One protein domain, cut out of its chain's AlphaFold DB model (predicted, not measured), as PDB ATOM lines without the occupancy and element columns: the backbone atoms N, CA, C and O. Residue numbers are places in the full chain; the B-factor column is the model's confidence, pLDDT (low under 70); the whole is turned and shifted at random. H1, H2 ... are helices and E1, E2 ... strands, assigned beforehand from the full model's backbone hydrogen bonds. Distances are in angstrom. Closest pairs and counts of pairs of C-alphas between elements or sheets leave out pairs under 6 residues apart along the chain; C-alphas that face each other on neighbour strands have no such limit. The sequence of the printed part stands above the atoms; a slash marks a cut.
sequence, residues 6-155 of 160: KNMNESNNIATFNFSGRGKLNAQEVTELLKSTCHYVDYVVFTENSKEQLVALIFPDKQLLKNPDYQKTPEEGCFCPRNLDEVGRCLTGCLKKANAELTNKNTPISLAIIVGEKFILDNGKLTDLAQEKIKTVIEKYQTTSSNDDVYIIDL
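This is residues 6 to 155 of the 160 residues of an uncharacterized protein of Flavobacteriales bacterium CG_4_10_14_0_2_um_filter_32_8 (UniProt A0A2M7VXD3). What shape do these atoms make? A twisted sheet of six strands runs through the middle, with H1 over one face and H5 over the opposite face, while the long helix H4 packs on E5 and E6 and meets H1. Of what is it built? The printed part has 150 residues with five named helices and six named strands, in the order E1 E2 H1 E3 E4 H2 H3 H4 E5 H5 E6; its class is mixed, helices and strands. The sheet is mixed, in the order E1 E2 E3 E4 E5 E6. The whole is compact, with a radius of gyration of the C-alphas of 14.5 A and spans of 40 by 36 by 34 A.

What comes first? E1, residues 6 to 9, begins at C-alpha 6, (-8.359, 46.208, 33.811), and E2 is residues 14 to 17. H1, residues 27 to 37, spans 15.2 A; E3, residues 41 to 48, spans 19.8 A; E4, residues 54 to 60, spans 19.0 A. What follows? H2 is residues 62 to 66, H3 residues 73 to 76, and H4 residues 84 to 102, 24.9 A long from C-alpha 84 at (-12.379, 43.988, 4.450). E5 is residues 111 to 115, H5 residues 128 to 143, spanning 22.8 A, and E6 residues 150 to 154, ending at (-22.876, 53.148, 11.857).

How are the strands joined? E1 and E2 meet only at a point, as do E2 and E3; E3 and E4 are an antiparallel hairpin, with N 45 and O 57 2.9 A apart. E4 and E5 are parallel, with N 58 and O 113 2.8 A apart, and with H2, H3 and H4 between them form a strand-helix-strand unit; E5 and E6 are antiparallel, with N 114 and O 151 2.8 A apart. Where are the helices? H1 and H5 are on opposite faces, at heights over the sheet of 8.5 A and 9.0 A. H4 touches H1 at a steep tilt of 63 degrees, closest at the C-alphas of Leu 34 and Ala 98, 5.9 A; H2 only grazes the sheet, and H3 only just touches H4, with 3 pairs of C-alphas within 8 A. How are their backbones? Every O i to N i+4 pair is within hydrogen-bond range in H1, H2 and H5, 13 of 15 are in H4, and H3 is too short for one.

How far does it reach? The C-alphas farthest apart, of Gly 21 and Tyr 70, are 41.3 A apart. Is it continuous? The printed part has no cut; the link E5 to H5 is long. Where is confidence low? Residues under 70 include 6 to 25 and 72 to 80; the mean pLDDT of the printed part is 72.8.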
ATOM      1  N   LYS A   6      -8.297  46.681  32.419       41.12
ATOM      2  CA  LYS A   6      -8.359  46.208  33.811       41.12
ATOM      3  C   LYS A   6      -8.628  44.725  33.957       41.12
ATOM      4  O   LYS A   6      -8.141  44.178  34.930       41.12
ATOM      5  N   ASN A   7      -9.338  44.078  33.033       40.56
ATOM      6  CA  ASN A   7      -9.634  42.655  33.162       40.56
ATOM      7  C   ASN A   7      -9.738  41.980  31.792       40.56
ATOM      8  O   ASN A   7     -10.468  42.437  30.913       40.56
ATOM      9  N   MET A   8      -9.012  40.875  31.654       39.88
ATOM     10  CA  MET A   8      -9.164  39.898  30.585       39.88
ATOM     11  C   MET A   8      -9.680  38.614  31.215       39.88
ATOM     12  O   MET A   8      -9.133  38.170  32.222       39.88
ATOM     13  N   ASN A   9     -10.727  38.034  30.634       42.06
ATOM     14  CA  ASN A   9     -11.178  36.707  31.025       42.06
ATOM     15  C   ASN A   9     -10.603  35.689  30.030       42.06
ATOM     16  O   ASN A   9     -11.031  35.634  28.877       42.06
ATOM     17  N   GLU A  10      -9.616  34.915  30.492       38.16
ATOM     18  CA  GLU A  10      -8.843  33.929  29.716       38.16
ATOM     19  C   GLU A  10      -9.717  32.822  29.101       38.16
ATOM     20  O   GLU A  10      -9.298  32.166  28.154       38.16
ATOM     21  N   SER A  11     -10.946  32.631  29.596       38.28
ATOM     22  CA  SER A  11     -11.839  31.568  29.118       38.28
ATOM     23  C   SER A  11     -12.682  31.944  27.891       38.28
ATOM     24  O   SER A  11     -13.133  31.039  27.198       38.28
ATOM     25  N   ASN A  12     -12.883  33.239  27.583       43.41
ATOM     26  CA  ASN A  12     -13.930  33.669  26.635       43.41
ATOM     27  C   ASN A  12     -13.496  34.681  25.556       43.41
ATOM     28  O   ASN A  12     -14.358  35.236  24.876       43.41
ATOM     29  N   ASN A  13     -12.197  34.923  25.343       50.28
ATOM     30  CA  ASN A  13     -11.718  35.791  24.251       50.28
ATOM     31  C   ASN A  13     -12.283  37.234  24.295       50.28
ATOM     32  O   ASN A  13     -12.585  37.834  23.265       50.28
ATOM     33  N   ILE A  14     -12.437  37.810  25.492       50.69
ATOM     34  CA  ILE A  14     -12.987  39.163  25.692       50.69
ATOM     35  C   ILE A  14     -11.933  40.062  26.337       50.69
ATOM     36  O   ILE A  14     -11.417  39.758  27.415       50.69
ATOM     37  N   ALA A  15     -11.652  41.201  25.698       53.38
ATOM     38  CA  ALA A  15     -10.858  42.282  26.274       53.38
ATOM     39  C   ALA A  15     -11.768  43.494  26.534       53.38
ATOM     40  O   ALA A  15     -12.240  44.155  25.608       53.38
ATOM     41  N   THR A  16     -12.036  43.775  27.812       50.44
ATOM     42  CA  THR A  16     -12.925  44.865  28.238       50.44
ATOM     43  C   THR A  16     -12.118  46.076  28.710       50.44
ATOM     44  O   THR A  16     -11.266  45.959  29.594       50.44
ATOM     45  N   PHE A  17     -12.415  47.256  28.161       49.59
ATOM     46  CA  PHE A  17     -11.857  48.536  28.610       49.59
ATOM     47  C   PHE A  17     -12.906  49.296  29.433       49.59
ATOM     48  O   PHE A  17     -14.107  49.154  29.200       49.59
ATOM     49  N   ASN A  18     -12.467  50.053  30.447       42.50
ATOM     50  CA  ASN A  18     -13.391  50.745  31.355       42.50
ATOM     51  C   ASN A  18     -14.182  51.843  30.638       42.50
ATOM     52  O   ASN A  18     -13.600  52.666  29.936       42.50
ATOM     53  N   PHE A  19     -15.485  51.859  30.915       43.44
ATOM     54  CA  PHE A  19     -16.477  52.819  30.440       43.44
ATOM     55  C   PHE A  19     -16.673  53.926  31.491       43.44
ATOM     56  O   PHE A  19     -16.848  53.626  32.678       43.44
ATOM     57  N   SER A  20     -16.656  55.192  31.078       43.97
ATOM     58  CA  SER A  20     -16.909  56.361  31.927       43.97
ATOM     59  C   SER A  20     -18.387  56.749  31.875       43.97
ATOM     60  O   SER A  20     -18.753  57.860  31.535       43.97
ATOM     61  N   GLY A  21     -19.249  55.837  32.322       51.56
ATOM     62  CA  GLY A  21     -20.565  56.210  32.834       51.56
ATOM     63  C   GLY A  21     -21.652  56.468  31.790       51.56
ATOM     64  O   GLY A  21     -21.872  57.588  31.353       51.56
ATOM     65  N   ARG A  22     -22.436  55.418  31.537       47.94
ATOM     66  CA  ARG A  22     -23.877  55.390  31.223       47.94
ATOM     67  C   ARG A  22     -24.231  53.914  31.018       47.94
ATOM     68  O   ARG A  22     -23.994  53.360  29.955       47.94
ATOM     69  N   GLY A  23     -24.735  53.272  32.074       52.97
ATOM     70  CA  GLY A  23     -25.125  51.856  32.075       52.97
ATOM     71  C   GLY A  23     -23.996  50.877  32.422       52.97
ATOM     72  O   GLY A  23     -22.815  51.134  32.197       52.97
ATOM     73  N   LYS A  24     -24.368  49.736  33.015       58.78
ATOM     74  CA  LYS A  24     -23.462  48.609  33.269       58.78
ATOM     75  C   LYS A  24     -23.419  47.756  32.000       58.78
ATOM     76  O   LYS A  24     -24.257  46.882  31.840       58.78
ATOM     77  N   LEU A  25     -22.471  48.022  31.101       67.62
ATOM     78  CA  LEU A  25     -22.215  47.144  29.958       67.62
ATOM     79  C   LEU A  25     -21.608  45.835  30.473       67.62
ATOM     80  O   LEU A  25     -20.469  45.821  30.950       67.62
ATOM     81  N   ASN A  26     -22.345  44.729  30.380       75.06
ATOM     82  CA  ASN A  26     -21.748  43.414  30.577       75.06
ATOM     83  C   ASN A  26     -21.050  42.994  29.277       75.06
ATOM     84  O   ASN A  26     -21.655  42.383  28.399       75.06
ATOM     85  N   ALA A  27     -19.770  43.351  29.145       73.62
ATOM     86  CA  ALA A  27     -18.993  43.090  27.935       73.62
ATOM     87  C   ALA A  27     -18.987  41.609  27.530       73.62
ATOM     88  O   ALA A  27     -18.939  41.318  26.342       73.62
ATOM     89  N   GLN A  28     -19.084  40.689  28.493       75.62
ATOM     90  CA  GLN A  28     -19.169  39.266  28.193       75.62
ATOM     91  C   GLN A  28     -20.488  38.896  27.520       75.62
ATOM     92  O   GLN A  28     -20.459  38.306  26.447       75.62
ATOM     93  N   GLU A  29     -21.622  39.290  28.099       78.50
ATOM     94  CA  GLU A  29     -22.941  39.041  27.499       78.50
ATOM     95  C   GLU A  29     -23.048  39.675  26.107       78.50
ATOM     96  O   GLU A  29     -23.586  39.072  25.181       78.50
ATOM     97  N   VAL A  30     -22.502  40.884  25.943       81.31
ATOM     98  CA  VAL A  30     -22.506  41.578  24.651       81.31
ATOM     99  C   VAL A  30     -21.638  40.844  23.632       81.31
ATOM    100  O   VAL A  30     -22.068  40.648  22.499       81.31
ATOM    101  N   THR A  31     -20.435  40.407  24.010       82.38
ATOM    102  CA  THR A  31     -19.580  39.631  23.106       82.38
ATOM    103  C   THR A  31     -20.202  38.282  22.758       82.38
ATOM    104  O   THR A  31     -20.173  37.907  21.592       82.38
ATOM    105  N   GLU A  32     -20.789  37.567  23.718       83.62
ATOM    106  CA  GLU A  32     -21.467  36.290  23.468       83.62
ATOM    107  C   GLU A  32     -22.623  36.460  22.475       83.62
ATOM    108  O   GLU A  32     -22.693  35.710  21.503       83.62
ATOM    109  N   LEU A  33     -23.451  37.496  22.645       85.75
ATOM    110  CA  LEU A  33     -24.530  37.814  21.708       85.75
ATOM    111  C   LEU A  33     -24.006  38.166  20.310       85.75
ATOM    112  O   LEU A  33     -24.553  37.712  19.303       85.75
ATOM    113  N   LEU A  34     -22.948  38.977  20.224       86.81
ATOM    114  CA  LEU A  34     -22.342  39.330  18.940       86.81
ATOM    115  C   LEU A  34     -21.794  38.086  18.236       86.81
ATOM    116  O   LEU A  34     -22.048  37.915  17.052       86.81
ATOM    117  N   LYS A  35     -21.108  37.189  18.950       85.56
ATOM    118  CA  LYS A  35     -20.539  35.960  18.375       85.56
ATOM    119  C   LYS A  35     -21.604  34.926  18.006       85.56
ATOM    120  O   LYS A  35     -21.427  34.209  17.028       85.56
ATOM    121  N   SER A  36     -22.709  34.851  18.753       85.00
ATOM    122  CA  SER A  36     -23.826  33.963  18.411       85.00
ATOM    123  C   SER A  36     -24.647  34.466  17.225       85.00
ATOM    124  O   SER A  36     -25.328  33.674  16.586       85.00
ATOM    125  N   THR A  37     -24.617  35.776  16.961       86.12
ATOM    126  CA  THR A  37     -25.394  36.410  15.883       86.12
ATOM    127  C   THR A  37     -24.565  36.662  14.625       86.12
ATOM    128  O   THR A  37     -25.137  36.721  13.542       86.12
ATOM    129  N   CYS A  38     -23.249  36.847  14.774       87.00
ATOM    130  CA  CYS A  38     -22.287  37.147  13.718       87.00
ATOM    131  C   CYS A  38     -21.122  36.140  13.747       87.00
ATOM    132  O   CYS A  38     -20.137  36.328  14.464       87.00
ATOM    133  N   HIS A  39     -21.188  35.096  12.927       83.81
ATOM    134  CA  HIS A  39     -20.261  33.968  12.894       83.81
ATOM    135  C   HIS A  39     -18.824  34.357  12.540       83.81
ATOM    136  O   HIS A  39     -17.887  33.702  12.988       83.81
ATOM    137  N   TYR A  40     -18.624  35.428  11.769       85.50
ATOM    138  CA  TYR A  40     -17.282  35.919  11.442       85.50
ATOM    139  C   TYR A  40     -16.623  36.733  12.566       85.50
ATOM    140  O   TYR A  40     -15.499  37.187  12.374       85.50
ATOM    141  N   VAL A  41     -17.265  36.943  13.721       87.25
ATOM    142  CA  VAL A  41     -16.689  37.696  14.850       87.25
ATOM    143  C   VAL A  41     -15.882  36.774  15.769       87.25
ATOM    144  O   VAL A  41     -16.432  35.868  16.390       87.25
ATOM    145  N   ASP A  42     -14.582  37.047  15.924       84.75
ATOM    146  CA  ASP A  42     -13.704  36.290  16.829       84.75
ATOM    147  C   ASP A  42     -13.478  37.032  18.155       84.75
ATOM    148  O   ASP A  42     -13.759  36.500  19.234       84.75
ATOM    149  N   TYR A  43     -13.060  38.299  18.078       83.44
ATOM    150  CA  TYR A  43     -12.834  39.149  19.249       83.44
ATOM    151  C   TYR A  43     -13.557  40.481  19.121       83.44
ATOM    152  O   TYR A  43     -13.646  41.066  18.039       83.44
ATOM    153  N   VAL A  44     -14.017  40.989  20.264       84.25
ATOM    154  CA  VAL A  44     -14.609  42.320  20.376       84.25
ATOM    155  C   VAL A  44     -13.926  43.080  21.501       84.25
ATOM    156  O   VAL A  44     -13.722  42.557  22.597       84.25
ATOM    157  N   VAL A  45     -13.579  44.326  21.210       81.62
ATOM    158  CA  VAL A  45     -13.023  45.289  22.154       81.62
ATOM    159  C   VAL A  45     -13.950  46.492  22.204       81.62
ATOM    160  O   VAL A  45     -14.247  47.089  21.177       81.62
ATOM    161  N   PHE A  46     -14.389  46.876  23.397       80.62
ATOM    162  CA  PHE A  46     -15.249  48.045  23.582       80.62
ATOM    163  C   PHE A  46     -14.438  49.262  24.020       80.62
ATOM    164  O   PHE A  46     -13.532  49.134  24.838       80.62
ATOM    165  N   THR A  47     -14.779  50.438  23.499       78.25
ATOM    166  CA  THR A  47     -14.200  51.735  23.878       78.25
ATOM    167  C   THR A  47     -15.245  52.843  23.752       78.25
ATOM    168  O   THR A  47     -16.301  52.641  23.163       78.25
ATOM    169  N   GLU A  48     -14.950  54.028  24.279       77.12
ATOM    170  CA  GLU A  48     -15.713  55.251  24.015       77.12
ATOM    171  C   GLU A  48     -14.993  56.114  22.969       77.12
ATOM    172  O   GLU A  48     -13.758  56.147  22.923       77.12
ATOM    173  N   ASN A  49     -15.753  56.817  22.125       74.19
ATOM    174  CA  ASN A  49     -15.208  57.886  21.284       74.19
ATOM    175  C   ASN A  49     -15.195  59.241  22.028       74.19
ATOM    176  O   ASN A  49     -15.631  59.353  23.172       74.19
ATOM    177  N   SER A  50     -14.723  60.300  21.365       72.31
ATOM    178  CA  SER A  50     -14.681  61.664  21.921       72.31
ATOM    179  C   SER A  50     -16.054  62.268  22.255       72.31
ATOM    180  O   SER A  50     -16.114  63.297  22.923       72.31
ATOM    181  N   LYS A  51     -17.146  61.645  21.799       74.56
ATOM    182  CA  LYS A  51     -18.536  62.012  22.095       74.56
ATOM    183  C   LYS A  51     -19.171  61.101  23.155       74.56
ATOM    184  O   LYS A  51     -20.391  61.108  23.281       74.56
ATOM    185  N   GLU A  52     -18.373  60.305  23.871       75.81
ATOM    186  CA  GLU A  52     -18.837  59.333  24.879       75.81
ATOM    187  C   GLU A  52     -19.767  58.242  24.307       75.81
ATOM    188  O   GLU A  52     -20.547  57.623  25.027       75.81
ATOM    189  N   GLN A  53     -19.703  57.989  22.997       79.12
ATOM    190  CA  GLN A  53     -20.479  56.927  22.353       79.12
ATOM    191  C   GLN A  53     -19.749  55.587  22.462       79.12
ATOM    192  O   GLN A  53     -18.528  55.534  22.274       79.12
ATOM    193  N   LEU A  54     -20.495  54.503  22.702       82.31
ATOM    194  CA  LEU A  54     -19.944  53.150  22.762       82.31
ATOM    195  C   LEU A  54     -19.522  52.690  21.360       82.31
ATOM    196  O   LEU A  54     -20.330  52.628  20.434       82.31
ATOM    197  N   VAL A  55     -18.251  52.334  21.219       84.31
ATOM    198  CA  VAL A  55     -17.642  51.838  19.983       84.31
ATOM    199  C   VAL A  55     -17.148  50.414  20.198       84.31
ATOM    200  O   VAL A  55     -16.423  50.137  21.154       84.31
ATOM    201  N   ALA A  56     -17.514  49.512  19.292       87.62
ATOM    202  CA  ALA A  56     -17.022  48.142  19.253       87.62
ATOM    203  C   ALA A  56     -15.952  47.998  18.163       87.62
ATOM    204  O   ALA A  56     -16.237  48.141  16.978       87.62
ATOM    205  N   LEU A  57     -14.719  47.688  18.548       87.38
ATOM    206  CA  LEU A  57     -13.685  47.212  17.636       87.38
ATOM    207  C   LEU A  57     -13.859  45.705  17.465       87.38
ATOM    208  O   LEU A  57     -13.801  44.951  18.437       87.38
ATOM    209  N   ILE A  58     -14.081  45.274  16.235       88.56
ATOM    210  CA  ILE A  58     -14.388  43.895  15.884       88.56
ATOM    211  C   ILE A  58     -13.215  43.323  15.109       88.56
ATOM    212  O   ILE A  58     -12.809  43.864  14.081       88.56
ATOM    213  N   PHE A  59     -12.702  42.200  15.588       87.12
ATOM    214  CA  PHE A  59     -11.657  41.443  14.922       87.12
ATOM    215  C   PHE A  59     -12.284  40.175  14.347       87.12
ATOM    216  O   PHE A  59     -12.798  39.349  15.113       87.12
ATOM    217  N   PRO A  60     -12.282  40.018  13.016       87.19
ATOM    218  CA  PRO A  60     -12.934  38.891  12.390       87.19
ATOM    219  C   PRO A  60     -12.089  37.613  12.479       87.19
ATOM    220  O   PRO A  60     -10.852  37.661  12.513       87.19
ATOM    221  N   ASP A  61     -12.757  36.460  12.448       85.50
ATOM    222  CA  ASP A  61     -12.108  35.152  12.392       85.50
ATOM    223  C   ASP A  61     -11.436  34.957  11.026       85.50
ATOM    224  O   ASP A  61     -12.049  34.576  10.027       85.50
ATOM    225  N   LYS A  62     -10.122  35.192  10.978       80.94
ATOM    226  CA  LYS A  62      -9.337  35.022   9.750       80.94
ATOM    227  C   LYS A  62      -9.292  33.587   9.234       80.94
ATOM    228  O   LYS A  62      -8.978  33.406   8.059       80.94
ATOM    229  N   GLN A  63      -9.501  32.578  10.080       81.38
ATOM    230  CA  GLN A  63      -9.566  31.196   9.615       81.38
ATOM    231  C   GLN A  63     -10.892  30.946   8.908       81.38
ATOM    232  O   GLN A  63     -10.870  30.429   7.792       81.38
ATOM    233  N   LEU A  64     -12.003  31.396   9.495       79.19
ATOM    234  CA  LEU A  64     -13.330  31.277   8.890       79.19
ATOM    235  C   LEU A  64     -13.457  32.112   7.609       79.19
ATOM    236  O   LEU A  64     -14.049  31.662   6.636       79.19
ATOM    237  N   LEU A  65     -12.836  33.293   7.554       78.81
ATOM    238  CA  LEU A  65     -12.767  34.093   6.326       78.81
ATOM    239  C   LEU A  65     -12.023  33.374   5.187       78.81
ATOM    240  O   LEU A  65     -12.384  33.521   4.022       78.81
ATOM    241  N   LYS A  66     -10.974  32.603   5.508       78.06
ATOM    242  CA  LYS A  66     -10.204  31.832   4.517       78.06
ATOM    243  C   LYS A  66     -10.899  30.535   4.114       78.06
ATOM    244  O   LYS A  66     -10.794  30.134   2.959       78.06
ATOM    245  N   ASN A  67     -11.558  29.883   5.066       79.00
ATOM    246  CA  ASN A  67     -12.228  28.599   4.905       79.00
ATOM    247  C   ASN A  67     -13.651  28.706   5.480       79.00
ATOM    248  O   ASN A  67     -13.878  28.289   6.619       79.00
ATOM    249  N   PRO A  68     -14.596  29.302   4.735       73.62
ATOM    250  CA  PRO A  68     -15.945  29.526   5.233       73.62
ATOM    251  C   PRO A  68     -16.680  28.208   5.469       73.62
ATOM    252  O   PRO A  68     -16.633  27.288   4.652       73.62
ATOM    253  N   ASP A  69     -17.393  28.133   6.593       73.31
ATOM    254  CA  ASP A  69     -18.280  27.014   6.898       73.31
ATOM    255  C   ASP A  69     -19.592  27.180   6.123       73.31
ATOM    256  O   ASP A  69     -20.484  27.944   6.510       73.31
ATOM    257  N   TYR A  70     -19.714  26.464   5.009       68.75
ATOM    258  CA  TYR A  70     -20.875  26.512   4.118       68.75
ATOM    259  C   TYR A  70     -22.192  26.050   4.758       68.75
ATOM    260  O   TYR A  70     -23.242  26.241   4.149       68.75
ATOM    261  N   GLN A  71     -22.172  25.470   5.963       70.19
ATOM    262  CA  GLN A  71     -23.397  25.124   6.688       70.19
ATOM    263  C   GLN A  71     -23.944  26.287   7.528       70.19
ATOM    264  O   GLN A  71     -25.136  26.305   7.811       70.19
ATOM    265  N   LYS A  72     -23.102  27.262   7.905       63.91
ATOM    266  CA  LYS A  72     -23.472  28.383   8.798       63.91
ATOM    267  C   LYS A  72     -23.453  29.748   8.117       63.91
ATOM    268  O   LYS A  72     -24.260  30.621   8.414       63.91
ATOM    269  N   THR A  73     -22.525  29.935   7.187       56.97
ATOM    270  CA  THR A  73     -22.305  31.199   6.466       56.97
ATOM    271  C   THR A  73     -23.464  31.660   5.560       56.97
ATOM    272  O   THR A  73     -23.631  32.875   5.417       56.97
ATOM    273  N   PRO A  74     -24.327  30.781   4.993       57.66
ATOM    274  CA  PRO A  74     -25.462  31.231   4.181       57.66
ATOM    275  C   PRO A  74     -26.564  31.945   4.973       57.66
ATOM    276  O   PRO A  74     -27.227  32.818   4.417       57.66
ATOM    277  N   GLU A  75     -26.756  31.612   6.255       56.25
ATOM    278  CA  GLU A  75     -27.809  32.214   7.094       56.25
ATOM    279  C   GLU A  75     -27.564  33.704   7.375       56.25
ATOM    280  O   GLU A  75     -28.495  34.455   7.663       56.25
ATOM    281  N   GLU A  76     -26.320  34.156   7.211       54.50
ATOM    282  CA  GLU A  76     -25.907  35.553   7.374       54.50
ATOM    283  C   GLU A  76     -25.892  36.333   6.053       54.50
ATOM    284  O   GLU A  76     -25.520  37.505   6.026       54.50
ATOM    285  N   GLY A  77     -26.257  35.690   4.934       58.16
ATOM    286  CA  GLY A  77     -26.189  36.297   3.602       58.16
ATOM    287  C   GLY A  77     -24.760  36.578   3.123       58.16
ATOM    288  O   GLY A  77     -24.570  37.386   2.214       58.16
ATOM    289  N   CYS A  78     -23.754  35.931   3.721       66.69
ATOM    290  CA  CYS A  78     -22.346  36.212   3.468       66.69
ATOM    291  C   CYS A  78     -21.615  34.991   2.904       66.69
ATOM    292  O   CYS A  78     -21.263  34.059   3.627       66.69
ATOM    293  N   PHE A  79     -21.338  35.014   1.600       63.72
ATOM    294  CA  PHE A  79     -20.623  33.940   0.918       63.72
ATOM    295  C   PHE A  79     -19.194  34.385   0.584       63.72
ATOM    296  O   PHE A  79     -18.982  35.118  -0.377       63.72
ATOM    297  N   CYS A  80     -18.212  33.909   1.358       63.31
ATOM    298  CA  CYS A  80     -16.775  34.064   1.073       63.31
ATOM    299  C   CYS A  80     -16.305  35.526   0.861       63.31
ATOM    300  O   CYS A  80     -15.876  35.861  -0.249       63.31
ATOM    301  N   PRO A  81     -16.345  36.396   1.885       72.94
ATOM    302  CA  PRO A  81     -15.886  37.776   1.746       72.94
ATOM    303  C   PRO A  81     -14.383  37.831   1.417       72.94
ATOM    304  O   PRO A  81     -13.544  37.289   2.140       72.94
ATOM    305  N   ARG A  82     -14.026  38.482   0.306       74.69
ATOM    306  CA  ARG A  82     -12.665  38.480  -0.269       74.69
ATOM    307  C   ARG A  82     -11.752  39.571   0.280       74.69
ATOM    308  O   ARG A  82     -10.538  39.514   0.093       74.69
ATOM    309  N   ASN A  83     -12.330  40.588   0.902       78.88
ATOM    310  CA  ASN A  83     -11.639  41.770   1.405       78.88
ATOM    311  C   ASN A  83     -12.415  42.378   2.585       78.88
ATOM    312  O   ASN A  83     -13.533  41.962   2.890       78.88
ATOM    313  N   LEU A  84     -11.812  43.363   3.254       81.56
ATOM    314  CA  LEU A  84     -12.379  43.988   4.450       81.56
ATOM    315  C   LEU A  84     -13.716  44.706   4.188       81.56
ATOM    316  O   LEU A  84     -14.568  44.717   5.071       81.56
ATOM    317  N   ASP A  85     -13.924  45.253   2.987       81.94
ATOM    318  CA  ASP A  85     -15.193  45.884   2.597       81.94
ATOM    319  C   ASP A  85     -16.327  44.850   2.527       81.94
ATOM    320  O   ASP A  85     -17.393  45.055   3.106       81.94
ATOM    321  N   GLU A  86     -16.077  43.695   1.907       82.44
ATOM    322  CA  GLU A  86     -17.035  42.586   1.871       82.44
ATOM    323  C   GLU A  86     -17.327  42.044   3.278       82.44
ATOM    324  O   GLU A  86     -18.491  41.836   3.616       82.44
ATOM    325  N   VAL A  87     -16.303  41.898   4.131       84.25
ATOM    326  CA  VAL A  87     -16.489  41.520   5.547       84.25
ATOM    327  C   VAL A  87     -17.358  42.544   6.276       84.25
ATOM    328  O   VAL A  87     -18.287  42.173   6.992       84.25
ATOM    329  N   GLY A  88     -17.086  43.832   6.082       85.38
ATOM    330  CA  GLY A  88     -17.847  44.923   6.673       85.38
ATOM    331  C   GLY A  88     -19.323  44.904   6.281       85.38
ATOM    332  O   GLY A  88     -20.205  44.991   7.140       85.38
ATOM    333  N   ARG A  89     -19.615  44.705   4.991       83.81
ATOM    334  CA  ARG A  89     -20.992  44.557   4.492       83.81
ATOM    335  C   ARG A  89     -21.680  43.330   5.075       83.81
ATOM    336  O   ARG A  89     -22.824  43.441   5.508       83.81
ATOM    337  N   CYS A  90     -20.979  42.199   5.137       81.69
ATOM    338  CA  CYS A  90     -21.502  40.974   5.736       81.69
ATOM    339  C   CYS A  90     -21.883  41.170   7.203       81.69
ATOM    340  O   CYS A  90     -22.977  40.803   7.629       81.69
ATOM    341  N   LEU A  91     -21.002  41.807   7.972       86.75
ATOM    342  CA  LEU A  91     -21.232  42.032   9.390       86.75
ATOM    343  C   LEU A  91     -22.286  43.115   9.651       86.75
ATOM    344  O   LEU A  91     -22.926  43.095  10.694       86.75
ATOM    345  N   THR A  92     -22.537  44.034   8.713       87.88
ATOM    346  CA  THR A  92     -23.501  45.129   8.913       87.88
ATOM    347  C   THR A  92     -24.889  44.620   9.316       87.88
ATOM    348  O   THR A  92     -25.476  45.139  10.266       87.88
ATOM    349  N   GLY A  93     -25.415  43.600   8.632       85.12
ATOM    350  CA  GLY A  93     -26.752  43.070   8.915       85.12
ATOM    351  C   GLY A  93     -26.845  42.412  10.292       85.12
ATOM    352  O   GLY A  93     -27.709  42.767  11.099       85.12
ATOM    353  N   CYS A  94     -25.927  41.489  10.581       87.69
ATOM    354  CA  CYS A  94     -25.927  40.752  11.841       87.69
ATOM    355  C   CYS A  94     -25.619  41.667  13.041       87.69
ATOM    356  O   CYS A  94     -26.253  41.537  14.086       87.69
ATOM    357  N   LEU A  95     -24.729  42.657  12.884       89.69
ATOM    358  CA  LEU A  95     -24.389  43.606  13.945       89.69
ATOM    359  C   LEU A  95     -25.556  44.531  14.268       89.69
ATOM    360  O   LEU A  95     -25.820  44.773  15.442       89.69
ATOM    361  N   LYS A  96     -26.298  45.009  13.261       88.69
ATOM    362  CA  LYS A  96     -27.524  45.785  13.501       88.69
ATOM    363  C   LYS A  96     -28.581  44.955  14.224       88.69
ATOM    364  O   LYS A  96     -29.211  45.461  15.150       88.69
ATOM    365  N   LYS A  97     -28.741  43.682  13.849       87.38
ATOM    366  CA  LYS A  97     -29.651  42.751  14.530       87.38
ATOM    367  C   LYS A  97     -29.250  42.546  15.995       87.38
ATOM    368  O   LYS A  97     -30.067  42.778  16.881       87.38
ATOM    369  N   ALA A  98     -27.987  42.208  16.253       87.81
ATOM    370  CA  ALA A  98     -27.465  42.044  17.608       87.81
ATOM    371  C   ALA A  98     -27.608  43.335  18.435       87.81
ATOM    372  O   ALA A  98     -28.018  43.292  19.592       87.81
ATOM    373  N   ASN A  99     -27.344  44.504  17.841       88.06
ATOM    374  CA  ASN A  99     -27.470  45.790  18.530       88.06
ATOM    375  C   ASN A  99     -28.924  46.148  18.886       88.06
ATOM    376  O   ASN A  99     -29.191  46.701  19.957       88.06
ATOM    377  N   ALA A 100     -29.882  45.786  18.030       85.94
ATOM    378  CA  ALA A 100     -31.303  45.923  18.339       85.94
ATOM    379  C   ALA A 100     -31.710  45.042  19.536       85.94
ATOM    380  O   ALA A 100     -32.466  45.485  20.401       85.94
ATOM    381  N   GLU A 101     -31.158  43.829  19.640       84.62
ATOM    382  CA  GLU A 101     -31.379  42.942  20.788       84.62
ATOM    383  C   GLU A 101     -30.741  43.485  22.084       84.62
ATOM    384  O   GLU A 101     -31.345  43.383  23.159       84.62
ATOM    385  N   LEU A 102     -29.575  44.142  21.989       79.38
ATOM    386  CA  LEU A 102     -28.884  44.786  23.118       79.38
ATOM    387  C   LEU A 102     -29.634  45.982  23.697       79.38
ATOM    388  O   LEU A 102     -29.604  46.169  24.914       79.38
ATOM    389  N   THR A 103     -30.315  46.767  22.858       69.94
ATOM    390  CA  THR A 103     -30.978  48.027  23.258       69.94
ATOM    391  C   THR A 103     -32.020  47.820  24.370       69.94
ATOM    392  O   THR A 103     -32.320  48.734  25.132       69.94
ATOM    393  N   ASN A 104     -32.521  46.594  24.539       63.59
ATOM    394  CA  ASN A 104     -33.470  46.243  25.596       63.59
ATOM    395  C   ASN A 104     -32.832  46.029  26.984       63.59
ATOM    396  O   ASN A 104     -33.558  45.940  27.973       63.59
ATOM    397  N   LYS A 105     -31.502  45.882  27.078       64.06
ATOM    398  CA  LYS A 105     -30.799  45.465  28.312       64.06
ATOM    399  C   LYS A 105     -29.514  46.239  28.609       64.06
ATOM    400  O   LYS A 105     -29.098  46.291  29.762       64.06
ATOM    401  N   ASN A 106     -28.880  46.814  27.592       68.81
ATOM    402  CA  ASN A 106     -27.559  47.427  27.664       68.81
ATOM    403  C   ASN A 106     -27.530  48.762  26.908       68.81
ATOM    404  O   ASN A 106     -28.411  49.064  26.104       68.81
ATOM    405  N   THR A 107     -26.478  49.546  27.144       75.69
ATOM    406  CA  THR A 107     -26.157  50.716  26.320       75.69
ATOM    407  C   THR A 107     -25.887  50.251  24.885       75.69
ATOM    408  O   THR A 107     -25.048  49.363  24.706       75.69
ATOM    409  N   PRO A 108     -26.589  50.796  23.876       82.50
ATOM    410  CA  PRO A 108     -26.411  50.372  22.495       82.50
ATOM    411  C   PRO A 108     -25.009  50.723  21.999       82.50
ATOM    412  O   PRO A 108     -24.415  51.724  22.404       82.50
ATOM    413  N   ILE A 109     -24.487  49.895  21.099       86.44
ATOM    414  CA  ILE A 109     -23.252  50.175  20.374       86.44
ATOM    415  C   ILE A 109     -23.589  51.210  19.302       86.44
ATOM    416  O   ILE A 109     -24.457  50.977  18.463       86.44
ATOM    417  N   SER A 110     -22.901  52.344  19.315       87.56
ATOM    418  CA  SER A 110     -23.105  53.401  18.326       87.56
ATOM    419  C   SER A 110     -22.363  53.110  17.024       87.56
ATOM    420  O   SER A 110     -22.887  53.305  15.930       87.56
ATOM    421  N   LEU A 111     -21.125  52.621  17.137       88.19
ATOM    422  CA  LEU A 111     -20.245  52.367  15.998       88.19
ATOM    423  C   LEU A 111     -19.583  50.999  16.136       88.19
ATOM    424  O   LEU A 111     -19.075  50.659  17.204       88.19
ATOM    425  N   ALA A 112     -19.517  50.254  15.038       89.69
ATOM    426  CA  ALA A 112     -18.657  49.085  14.924       89.69
ATOM    427  C   ALA A 112     -17.516  49.365  13.942       89.69
ATOM    428  O   ALA A 112     -17.737  49.882  12.852       89.69
ATOM    429  N   ILE A 113     -16.291  49.025  14.328       88.94
ATOM    430  CA  ILE A 113     -15.088  49.189  13.512       88.94
ATOM    431  C   ILE A 113     -14.495  47.807  13.291       88.94
ATOM    432  O   ILE A 113     -13.964  47.203  14.222       88.94
ATOM    433  N   ILE A 114     -14.584  47.301  12.067       88.62
ATOM    434  CA  ILE A 114     -13.965  46.036  11.689       88.62
ATOM    435  C   ILE A 114     -12.487  46.291  11.430       88.62
ATOM    436  O   ILE A 114     -12.127  47.087  10.562       88.62
ATOM    437  N   VAL A 115     -11.632  45.604  12.176       86.44
ATOM    438  CA  VAL A 115     -10.180  45.693  12.052       86.44
ATOM    439  C   VAL A 115      -9.704  44.493  11.244       86.44
ATOM    440  O   VAL A 115      -9.831  43.354  11.685       86.44
ATOM    441  N   GLY A 116      -9.145  44.730  10.054       77.19
ATOM    442  CA  GLY A 116      -8.714  43.654   9.149       77.19
ATOM    443  C   GLY A 116      -7.504  42.856   9.643       77.19
ATOM    444  O   GLY A 116      -7.119  41.853   9.038       77.19
ATOM    445  N   GLU A 117      -6.872  43.275  10.736       75.25
ATOM    446  CA  GLU A 117      -5.747  42.592  11.362       75.25
ATOM    447  C   GLU A 117      -6.178  41.451  12.290       75.25
ATOM    448  O   GLU A 117      -7.303  41.387  12.772       75.25
ATOM    449  N   LYS A 118      -5.271  40.495  12.527       71.56
ATOM    450  CA  LYS A 118      -5.555  39.392  13.450       71.56
ATOM    451  C   LYS A 118      -5.387  39.909  14.876       71.56
ATOM    452  O   LYS A 118      -4.349  40.495  15.182       71.56
ATOM    453  N   PHE A 119      -6.346  39.620  15.745       73.75
ATOM    454  CA  PHE A 119      -6.160  39.803  17.177       73.75
ATOM    455  C   PHE A 119      -5.189  38.740  17.712       73.75
ATOM    456  O   PHE A 119      -5.397  37.542  17.501       73.75
ATOM    457  N   ILE A 120      -4.089  39.161  18.343       67.06
ATOM    458  CA  ILE A 120      -3.057  38.250  18.859       67.06
ATOM    459  C   ILE A 120      -3.051  38.318  20.383       67.06
ATOM    460  O   ILE A 120      -2.678  39.335  20.972       67.06
ATOM    461  N   LEU A 121      -3.427  37.198  20.993       66.81
ATOM    462  CA  LEU A 121      -3.219  36.924  22.405       66.81
ATOM    463  C   LEU A 121      -1.969  36.056  22.581       66.81
ATOM    464  O   LEU A 121      -1.749  35.133  21.797       66.81
ATOM    465  N   ASP A 122      -1.184  36.336  23.615       65.50
ATOM    466  CA  ASP A 122      -0.078  35.494  24.075       65.50
ATOM    467  C   ASP A 122      -0.422  34.949  25.464       65.50
ATOM    468  O   ASP A 122      -0.693  35.725  26.379       65.50
ATOM    469  N   ASN A 123      -0.485  33.622  25.610       62.03
ATOM    470  CA  ASN A 123      -0.937  32.937  26.830       62.03
ATOM    471  C   ASN A 123      -2.253  33.492  27.403       62.03
ATOM    472  O   ASN A 123      -2.382  33.697  28.607       62.03
ATOM    473  N   GLY A 124      -3.216  33.799  26.528       59.94
ATOM    474  CA  GLY A 124      -4.483  34.389  26.953       59.94
ATOM    475  C   GLY A 124      -4.333  35.790  27.548       59.94
ATOM    476  O   GLY A 124      -5.210  36.213  28.287       59.94
ATOM    477  N   LYS A 125      -3.255  36.522  27.228       61.69
ATOM    478  CA  LYS A 125      -3.048  37.935  27.571       61.69
ATOM    479  C   LYS A 125      -2.869  38.785  26.324       61.69
ATOM    480  O   LYS A 125      -2.307  38.360  25.316       61.69
ATOM    481  N   LEU A 126      -3.367  40.013  26.401       65.62
ATOM    482  CA  LEU A 126      -3.221  41.003  25.348       65.62
ATOM    483  C   LEU A 126      -1.749  41.403  25.268       65.62
ATOM    484  O   LEU A 126      -1.220  41.985  26.215       65.62
ATOM    485  N   THR A 127      -1.100  41.092  24.150       71.62
ATOM    486  CA  THR A 127       0.292  41.503  23.929       71.62
ATOM    487  C   THR A 127       0.404  43.026  23.913       71.62
ATOM    488  O   THR A 127      -0.537  43.714  23.503       71.62
ATOM    489  N   ASP A 128       1.558  43.566  24.304       72.75
ATOM    490  CA  ASP A 128       1.828  45.010  24.205       72.75
ATOM    491  C   ASP A 128       1.633  45.511  22.767       72.75
ATOM    492  O   ASP A 128       1.044  46.566  22.539       72.75
ATOM    493  N   LEU A 129       2.007  44.687  21.781       69.25
ATOM    494  CA  LEU A 129       1.770  44.954  20.366       69.25
ATOM    495  C   LEU A 129       0.272  45.043  20.029       69.25
ATOM    496  O   LEU A 129      -0.142  45.923  19.278       69.25
ATOM    497  N   ALA A 130      -0.560  44.144  20.562       69.38
ATOM    498  CA  ALA A 130      -2.007  44.201  20.359       69.38
ATOM    499  C   ALA A 130      -2.624  45.440  21.032       69.38
ATOM    500  O   ALA A 130      -3.490  46.083  20.441       69.38
ATOM    501  N   GLN A 131      -2.150  45.813  22.225       70.56
ATOM    502  CA  GLN A 131      -2.570  47.038  22.916       70.56
ATOM    503  C   GLN A 131      -2.227  48.296  22.119       70.56
ATOM    504  O   GLN A 131      -3.082  49.164  21.935       70.56
ATOM    505  N   GLU A 132      -0.993  48.386  21.625       74.06
ATOM    506  CA  GLU A 132      -0.533  49.508  20.812       74.06
ATOM    507  C   GLU A 132      -1.349  49.620  19.522       74.06
ATOM    508  O   GLU A 132      -1.839  50.699  19.201       74.06
ATOM    509  N   LYS A 133      -1.613  48.497  18.846       71.88
ATOM    510  CA  LYS A 133      -2.452  48.469  17.639       71.88
ATOM    511  C   LYS A 133      -3.879  48.931  17.893       71.88
ATOM    512  O   LYS A 133      -4.390  49.750  17.134       71.88
ATOM    513  N   ILE A 134      -4.517  48.443  18.959       72.50
ATOM    514  CA  ILE A 134      -5.854  48.901  19.366       72.50
ATOM    515  C   ILE A 134      -5.834  50.411  19.584       72.50
ATOM    516  O   ILE A 134      -6.687  51.119  19.057       72.50
ATOM    517  N   LYS A 135      -4.832  50.920  20.306       74.94
ATOM    518  CA  LYS A 135      -4.672  52.353  20.547       74.94
ATOM    519  C   LYS A 135      -4.508  53.129  19.237       74.94
ATOM    520  O   LYS A 135      -5.201  54.121  19.050       74.94
ATOM    521  N   THR A 136      -3.668  52.662  18.314       76.88
ATOM    522  CA  THR A 136      -3.482  53.289  16.998       76.88
ATOM    523  C   THR A 136      -4.768  53.293  16.176       76.88
ATOM    524  O   THR A 136      -5.079  54.303  15.551       76.88
ATOM    525  N   VAL A 137      -5.538  52.201  16.175       73.56
ATOM    526  CA  VAL A 137      -6.850  52.146  15.512       73.56
ATOM    527  C   VAL A 137      -7.795  53.173  16.129       73.56
ATOM    528  O   VAL A 137      -8.433  53.922  15.390       73.56
ATOM    529  N   ILE A 138      -7.838  53.249  17.466       73.62
ATOM    530  CA  ILE A 138      -8.662  54.212  18.203       73.62
ATOM    531  C   ILE A 138      -8.302  55.650  17.829       73.62
ATOM    532  O   ILE A 138      -9.177  56.440  17.483       73.62
ATOM    533  N   GLU A 139      -7.015  55.984  17.858       74.62
ATOM    534  CA  GLU A 139      -6.519  57.316  17.511       74.62
ATOM    535  C   GLU A 139      -6.826  57.666  16.049       74.62
ATOM    536  O   GLU A 139      -7.328  58.753  15.777       74.62
ATOM    537  N   LYS A 140      -6.605  56.729  15.114       71.50
ATOM    538  CA  LYS A 140      -6.852  56.940  13.679       71.50
ATOM    539  C   LYS A 140      -8.328  57.185  13.361       71.50
ATOM    540  O   LYS A 140      -8.624  58.113  12.612       71.50
ATOM    541  N   TYR A 141      -9.259  56.387  13.901       72.44
ATOM    542  CA  TYR A 141     -10.681  56.571  13.569       72.44
ATOM    543  C   TYR A 141     -11.260  57.844  14.198       72.44
ATOM    544  O   TYR A 141     -12.212  58.421  13.674       72.44
ATOM    545  N   GLN A 142     -10.697  58.303  15.321       68.12
ATOM    546  CA  GLN A 142     -11.100  59.566  15.940       68.12
ATOM    547  C   GLN A 142     -10.696  60.784  15.097       68.12
ATOM    548  O   GLN A 142     -11.333  61.831  15.212       68.12
ATOM    549  N   THR A 143      -9.673  60.657  14.245       66.25
ATOM    550  CA  THR A 143      -9.176  61.745  13.389       66.25
ATOM    551  C   THR A 143      -9.625  61.654  11.929       66.25
ATOM    552  O   THR A 143      -9.613  62.674  11.241       66.25
ATOM    553  N   THR A 144     -10.023  60.473  11.437       56.22
ATOM    554  CA  THR A 144     -10.320  60.243  10.008       56.22
ATOM    555  C   THR A 144     -11.393  59.162   9.806       56.22
ATOM    556  O   THR A 144     -11.452  58.196  10.559       56.22
ATOM    557  N   SER A 145     -12.241  59.298   8.774       53.34
ATOM    558  CA  SER A 145     -13.476  58.504   8.627       53.34
ATOM    559  C   SER A 145     -13.376  57.179   7.852       53.34
ATOM    560  O   SER A 145     -14.381  56.483   7.787       53.34
ATOM    561  N   SER A 146     -12.246  56.811   7.241       50.53
ATOM    562  CA  SER A 146     -12.018  55.472   6.653       50.53
ATOM    563  C   SER A 146     -10.589  55.367   6.107       50.53
ATOM    564  O   SER A 146     -10.106  56.352   5.555       50.53
ATOM    565  N   ASN A 147      -9.939  54.207   6.232       60.66
ATOM    566  CA  ASN A 147      -8.652  53.850   5.606       60.66
ATOM    567  C   ASN A 147      -8.684  52.351   5.236       60.66
ATOM    568  O   ASN A 147      -9.488  51.617   5.803       60.66
ATOM    569  N   ASP A 148      -7.772  51.874   4.382       64.00
ATOM    570  CA  ASP A 148      -7.724  50.471   3.901       64.00
ATOM    571  C   ASP A 148      -7.630  49.400   5.015       64.00
ATOM    572  O   ASP A 148      -7.929  48.226   4.787       64.00
ATOM    573  N   ASP A 149      -7.244  49.799   6.230       70.94
ATOM    574  CA  ASP A 149      -7.034  48.907   7.376       70.94
ATOM    575  C   ASP A 149      -8.298  48.671   8.230       70.94
ATOM    576  O   ASP A 149      -8.334  47.738   9.045       70.94
ATOM    577  N   VAL A 150      -9.321  49.529   8.096       79.38
ATOM    578  CA  VAL A 150     -10.514  49.531   8.961       79.38
ATOM    579  C   VAL A 150     -11.802  49.795   8.184       79.38
ATOM    580  O   VAL A 150     -11.848  50.652   7.309       79.38
ATOM    581  N   TYR A 151     -12.885  49.111   8.555       83.31
ATOM    582  CA  TYR A 151     -14.223  49.361   8.009       83.31
ATOM    583  C   TYR A 151     -15.170  49.829   9.111       83.31
ATOM    584  O   TYR A 151     -15.297  49.162  10.136       83.31
ATOM    585  N   ILE A 152     -15.835  50.968   8.915       85.50
ATOM    586  CA  ILE A 152     -16.700  51.582   9.931       85.50
ATOM    587  C   ILE A 152     -18.169  51.355   9.577       85.50
ATOM    588  O   ILE A 152     -18.608  51.648   8.467       85.50
ATOM    589  N   ILE A 153     -18.933  50.873  10.552       84.62
ATOM    590  CA  ILE A 153     -20.372  50.644  10.474       84.62
ATOM    591  C   ILE A 153     -21.051  51.549  11.497       84.62
ATOM    592  O   ILE A 153     -20.801  51.442  12.700       84.62
ATOM    593  N   ASP A 154     -21.942  52.410  11.013       85.62
ATOM    594  CA  ASP A 154     -22.876  53.148  11.857       85.62
ATOM    595  C   ASP A 154     -24.051  52.237  12.248       85.62
ATOM    596  O   ASP A 154     -24.783  51.715  11.394       85.62
ATOM    597  N   LEU A 155     -24.182  52.009  13.555       84.44
ATOM    598  CA  LEU A 155     -25.212  51.167  14.157       84.44
ATOM    599  C   LEU A 155     -26.349  51.986  14.790       84.44
ATOM    600  O   LEU A 155     -27.352  51.390  15.179       84.44
TER     601      LEU A 155